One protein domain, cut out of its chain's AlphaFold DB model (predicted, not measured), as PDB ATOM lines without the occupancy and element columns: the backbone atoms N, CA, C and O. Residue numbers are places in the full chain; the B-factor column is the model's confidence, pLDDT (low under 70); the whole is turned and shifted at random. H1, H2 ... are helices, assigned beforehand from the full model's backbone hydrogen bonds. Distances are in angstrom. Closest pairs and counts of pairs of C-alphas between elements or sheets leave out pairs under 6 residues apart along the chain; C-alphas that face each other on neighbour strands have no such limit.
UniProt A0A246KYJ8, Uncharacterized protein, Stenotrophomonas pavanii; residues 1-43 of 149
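AT A GLANCE: This is residues 1 to 43 of the 149 residues of an uncharacterized protein of Stenotrophomonas pavanii (UniProt A0A246KYJ8). This is a winding chain with little regular structure: two short helices, H1 and then H2, joined by a loop, followed by a long coil, residues 18 to 43, that runs out to a turn near Pro 28 and folds back. The printed part has 43 residues, with only 9 in named elements; the class is all helix, with no named strand. It is compact, with a radius of gyration of the C-alphas of 9.6 A, and elongated, spanning 28 by 17 by 15 A.

IN THESE COORDINATES: H1, residues 2 to 6, begins at C-alpha 2 (169.688, 174.313, 200.729) and is 6.0 A long. H2, residues 14 to 17, is 5.6 A long and ends at C-alpha 17 (161.563, 173.084, 202.066). Residues 18 to 43 hold no named element and end at C-alpha 43 (163.606, 179.908, 194.381).

HOW THE PARTS SIT: H1 and H2 are close but not clearly touching; their closest C-alphas, of Phe 6 and Tyr 17, are 7.8 A apart. In H1 every O i to N i+4 pair is within hydrogen-bond range; H2 is too short for such a pair.

THE WHOLE: The C-alphas farthest apart, of Pro 11 and Pro 28, are 28.4 A apart. The printed part has no cut. The link from H1 to H2 is short. No printed residue is under 70 in pLDDT.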
ATOM      1  N   MET A   1     174.404 174.158 199.767       71.38
ATOM      2  CA  MET A   1     173.231 173.273 199.562       71.38
ATOM      3  C   MET A   1     172.126 173.737 200.490       71.38
ATOM      4  O   MET A   1     172.444 174.017 201.636       71.38
ATOM      5  N   ILE A   2     170.878 173.798 200.019       82.00
ATOM      6  CA  ILE A   2     169.688 174.313 200.729       82.00
ATOM      7  C   ILE A   2     169.595 173.912 202.213       82.00
ATOM      8  O   ILE A   2     169.247 174.726 203.061       82.00
ATOM      9  N   ARG A   3     170.031 172.695 202.555       85.44
ATOM     10  CA  ARG A   3     170.099 172.195 203.930       85.44
ATOM     11  C   ARG A   3     171.026 172.978 204.864       85.44
ATOM     12  O   ARG A   3     170.727 173.138 206.037       85.44
ATOM     13  N   ALA A   4     172.169 173.437 204.368       85.06
ATOM     14  CA  ALA A   4     173.101 174.228 205.169       85.06
ATOM     15  C   ALA A   4     172.510 175.601 205.528       85.06
ATOM     16  O   ALA A   4     172.807 176.137 206.589       85.06
ATOM     17  N   GLU A   5     171.657 176.149 204.660       85.69
ATOM     18  CA  GLU A   5     171.037 177.455 204.879       85.69
ATOM     19  C   GLU A   5     169.758 177.351 205.707       85.69
ATOM     20  O   GLU A   5     169.621 178.058 206.706       85.69
ATOM     21  N   PHE A   6     168.859 176.439 205.336       89.25
ATOM     22  CA  PHE A   6     167.519 176.305 205.914       89.25
ATOM     23  C   PHE A   6     167.417 175.215 206.990       89.25
ATOM     24  O   PHE A   6     166.390 175.102 207.647       89.25
ATOM     25  N   GLY A   7     168.468 174.419 207.206       87.12
ATOM     26  CA  GLY A   7     168.439 173.250 208.088       87.12
ATOM     27  C   GLY A   7     167.889 171.999 207.394       87.12
ATOM     28  O   GLY A   7     167.789 171.945 206.171       87.12
ATOM     29  N   GLY A   8     167.548 170.970 208.170       84.69
ATOM     30  CA  GLY A   8     166.998 169.700 207.674       84.69
ATOM     31  C   GLY A   8     167.870 168.482 207.999       84.69
ATOM     32  O   GLY A   8     169.098 168.570 208.074       84.69
ATOM     33  N   GLY A   9     167.211 167.346 208.232       85.00
ATOM     34  CA  GLY A   9     167.837 166.094 208.666       85.00
ATOM     35  C   GLY A   9     168.382 165.227 207.527       85.00
ATOM     36  O   GLY A   9     168.360 165.612 206.357       85.00
ATOM     37  N   TYR A  10     168.886 164.045 207.895       83.50
ATOM     38  CA  TYR A  10     169.126 162.941 206.964       83.50
ATOM     39  C   TYR A  10     168.133 161.802 207.247       83.50
ATOM     40  O   TYR A  10     167.972 161.448 208.417       83.50
ATOM     41  N   PRO A  11     167.507 161.203 206.216       84.62
ATOM     42  CA  PRO A  11     167.564 161.602 204.807       84.62
ATOM     43  C   PRO A  11     166.927 162.980 204.565       84.62
ATOM     44  O   PRO A  11     166.129 163.457 205.368       84.62
ATOM     45  N   ILE A  12     167.343 163.649 203.485       84.88
ATOM     46  CA  ILE A  12     166.813 164.969 203.126       84.88
ATOM     47  C   ILE A  12     165.437 164.764 202.501       84.88
ATOM     48  O   ILE A  12     165.324 164.083 201.483       84.88
ATOM     49  N   TYR A  13     164.416 165.396 203.073       87.69
ATOM     50  CA  TYR A  13     163.074 165.386 202.510       87.69
ATOM     51  C   TYR A  13     162.754 166.748 201.893       87.69
ATOM     52  O   TYR A  13     162.827 167.784 202.554       87.69
ATOM     53  N   ALA A  14     162.439 166.752 200.595       86.38
ATOM     54  CA  ALA A  14     162.153 167.974 199.841       86.38
ATOM     55  C   ALA A  14     160.914 168.713 200.371       86.38
ATOM     56  O   ALA A  14     160.843 169.937 200.289       86.38
ATOM     57  N   ASP A  15     159.967 167.978 200.959       89.12
ATOM     58  CA  ASP A  15     158.737 168.531 201.510       89.12
ATOM     59  C   ASP A  15     158.992 169.547 202.629       89.12
ATOM     60  O   ASP A  15     158.260 170.524 202.740       89.12
ATOM     61  N   GLN A  16     160.065 169.382 203.403       90.12
ATOM     62  CA  GLN A  16     160.437 170.295 204.486       90.12
ATOM     63  C   GLN A  16     160.789 171.706 203.989       90.12
ATOM     64  O   GLN A  16     160.719 172.656 204.772       90.12
ATOM     65  N   TYR A  17     161.137 171.839 202.704       92.44
ATOM     66  CA  TYR A  17     161.563 173.084 202.066       92.44
ATOM     67  C   TYR A  17     160.470 173.766 201.235       92.44
ATOM     68  O   TYR A  17     160.740 174.802 200.632       92.44
ATOM     69  N   TYR A  18     159.248 173.230 201.179       93.81
ATOM     70  CA  TYR A  18     158.143 173.992 200.595       93.81
ATOM     71  C   TYR A  18     157.733 175.142 201.512       93.81
ATOM     72  O   TYR A  18     157.787 175.038 202.739       93.81
ATOM     73  N   ARG A  19     157.247 176.228 200.910       93.50
ATOM     74  CA  ARG A  19     156.688 177.352 201.661       93.50
ATOM     75  C   ARG A  19     155.517 176.898 202.534       93.50
ATOM     76  O   ARG A  19     154.662 176.128 202.093       93.50
ATOM     77  N   GLY A  20     155.490 177.390 203.768       86.56
ATOM     78  CA  GLY A  20     154.512 177.011 204.788       86.56
ATOM     79  C   GLY A  20     154.804 175.670 205.457       86.56
ATOM     80  O   GLY A  20     153.976 175.168 206.216       86.56
ATOM     81  N   ARG A  21     155.971 175.071 205.191       87.44
ATOM     82  CA  ARG A  21     156.457 173.880 205.898       87.44
ATOM     83  C   ARG A  21     157.486 174.277 206.952       87.44
ATOM     84  O   ARG A  21     157.787 175.452 207.140       87.44
ATOM     85  N   GLY A  22     158.003 173.288 207.678       81.06
ATOM     86  CA  GLY A  22     158.778 173.521 208.899       81.06
ATOM     87  C   GLY A  22     160.033 174.386 208.736       81.06
ATOM     88  O   GLY A  22     160.382 175.092 209.677       81.06
ATOM     89  N   LEU A  23     160.707 174.360 207.577       89.50
ATOM     90  CA  LEU A  23     161.970 175.090 207.373       89.50
ATOM     91  C   LEU A  23     161.803 176.402 206.597       89.50
ATOM     92  O   LEU A  23     162.671 177.273 206.679       89.50
ATOM     93  N   VAL A  24     160.700 176.552 205.859       92.38
ATOM     94  CA  VAL A  24     160.425 177.705 204.991       92.38
ATOM     95  C   VAL A  24     159.054 178.273 205.347       92.38
ATOM     96  O   VAL A  24     158.028 177.787 204.866       92.38
ATOM     97  N   PRO A  25     159.012 179.305 206.198       90.06
ATOM     98  CA  PRO A  25     157.776 179.916 206.666       90.06
ATOM     99  C   PRO A  25     156.942 180.514 205.537       90.06
ATOM    100  O   PRO A  25     157.476 180.922 204.503       90.06
ATOM    101  N   ASP A  26     155.628 180.591 205.736       89.81
ATOM    102  CA  ASP A  26     154.731 181.233 204.776       89.81
ATOM    103  C   ASP A  26     154.699 182.751 204.983       89.81
ATOM    104  O   ASP A  26     153.807 183.304 205.621       89.81
ATOM    105  N   VAL A  27     155.736 183.420 204.479       87.75
ATOM    106  CA  VAL A  27     155.895 184.877 204.544       87.75
ATOM    107  C   VAL A  27     156.155 185.460 203.156       87.75
ATOM    108  O   VAL A  27     156.661 184.738 202.293       87.75
ATOM    109  N   PRO A  28     155.882 186.761 202.921       88.75
ATOM    110  CA  PRO A  28     156.059 187.389 201.609       88.75
ATOM    111  C   PRO A  28     157.443 187.178 200.982       88.75
ATOM    112  O   PRO A  28     157.545 186.942 199.781       88.75
ATOM    113  N   ALA A  29     158.503 187.180 201.798       88.19
ATOM    114  CA  ALA A  29     159.872 186.927 201.341       88.19
ATOM    115  C   ALA A  29     160.064 185.530 200.714       88.19
ATOM    116  O   ALA A  29     160.965 185.333 199.907       88.19
ATOM    117  N   ASN A  30     159.193 184.572 201.041       92.56
ATOM    118  CA  ASN A  30     159.262 183.194 200.563       92.56
ATOM    119  C   ASN A  30     158.320 182.905 199.396       92.56
ATOM    120  O   ASN A  30     158.264 181.763 198.956       92.56
ATOM    121  N   TYR A  31     157.583 183.883 198.857       92.81
ATOM    122  CA  TYR A  31     156.585 183.630 197.804       92.81
ATOM    123  C   TYR A  31     157.172 183.073 196.496       92.81
ATOM    124  O   TYR A  31     156.436 182.476 195.712       92.81
ATOM    125  N   GLY A  32     158.485 183.206 196.281       92.00
ATOM    126  CA  GLY A  32     159.203 182.529 195.196       92.00
ATOM    127  C   GLY A  32     159.361 181.014 195.394       92.00
ATOM    128  O   GLY A  32     159.576 180.293 194.418       92.00
ATOM    129  N   VAL A  33     159.217 180.519 196.627       93.00
ATOM    130  CA  VAL A  33     159.268 179.095 196.975       93.00
ATOM    131  C   VAL A  33     157.876 178.472 196.797       93.00
ATOM    132  O   VAL A  33     156.885 178.971 197.353       93.00
ATOM    133  N   PRO A  34     157.763 177.369 196.037       93.62
ATOM    134  CA  PRO A  34     156.490 176.714 195.804       93.62
ATOM    135  C   PRO A  34     155.978 176.042 197.083       93.62
ATOM    136  O   PRO A  34     156.728 175.755 198.017       93.62
ATOM    137  N   THR A  35     154.679 175.764 197.123       93.94
ATOM    138  CA  THR A  35     154.042 175.001 198.210       93.94
ATOM    139  C   THR A  35     153.981 173.495 197.915       93.94
ATOM    140  O   THR A  35     153.686 172.701 198.809       93.94
ATOM    141  N   SER A  36     154.243 173.095 196.662       92.06
ATOM    142  CA  SER A  36     154.314 171.707 196.186       92.06
ATOM    143  C   SER A  36     155.009 171.623 194.815       92.06
ATOM    144  O   SER A  36     155.221 172.644 194.162       92.06
ATOM    145  N   GLY A  37     155.345 170.413 194.356       90.94
ATOM    146  CA  GLY A  37     155.912 170.184 193.019       90.94
ATOM    147  C   GLY A  37     157.433 170.387 192.935       90.94
ATOM    148  O   GLY A  37     158.127 170.306 193.946       90.94
ATOM    149  N   PRO A  38     158.005 170.592 191.741       90.19
ATOM    150  CA  PRO A  38     159.451 170.730 191.592       90.19
ATOM    151  C   PRO A  38     160.019 171.917 192.383       90.19
ATOM    152  O   PRO A  38     159.463 173.014 192.359       90.19
ATOM    153  N   ILE A  39     161.149 171.689 193.056       89.62
ATOM    154  CA  ILE A  39     161.898 172.704 193.803       89.62
ATOM    155  C   ILE A  39     163.199 173.009 193.057       89.62
ATOM    156  O   ILE A  39     163.955 172.099 192.715       89.62
ATOM    157  N   TYR A  40     163.490 174.291 192.860       90.25
ATOM    158  CA  TYR A  40     164.708 174.788 192.228       90.25
ATOM    159  C   TYR A  40     165.498 175.650 193.211       90.25
ATOM    160  O   TYR A  40     164.927 176.464 193.930       90.25
ATOM    161  N   ALA A  41     166.827 175.530 193.210       86.81
ATOM    162  CA  ALA A  41     167.687 176.304 194.112       86.81
ATOM    163  C   ALA A  41     167.509 177.826 193.950       86.81
ATOM    164  O   ALA A  41     167.616 178.565 194.925       86.81
ATOM    165  N   SER A  42     167.172 178.289 192.742       89.69
ATOM    166  CA  SER A  42     166.931 179.704 192.456       89.69
ATOM    167  C   SER A  42     165.742 180.300 193.209       89.69
ATOM    168  O   SER A  42     165.708 181.505 193.435       89.69
ATOM    169  N   GLN A  43     164.786 179.471 193.634       90.12
ATOM    170  CA  GLN A  43     163.606 179.908 194.381       90.12
ATOM    171  C   GLN A  43     163.936 180.336 195.817       90.12
ATOM    172  O   GLN A  43     163.120 180.994 196.454       90.12
TER     173      GLN A  43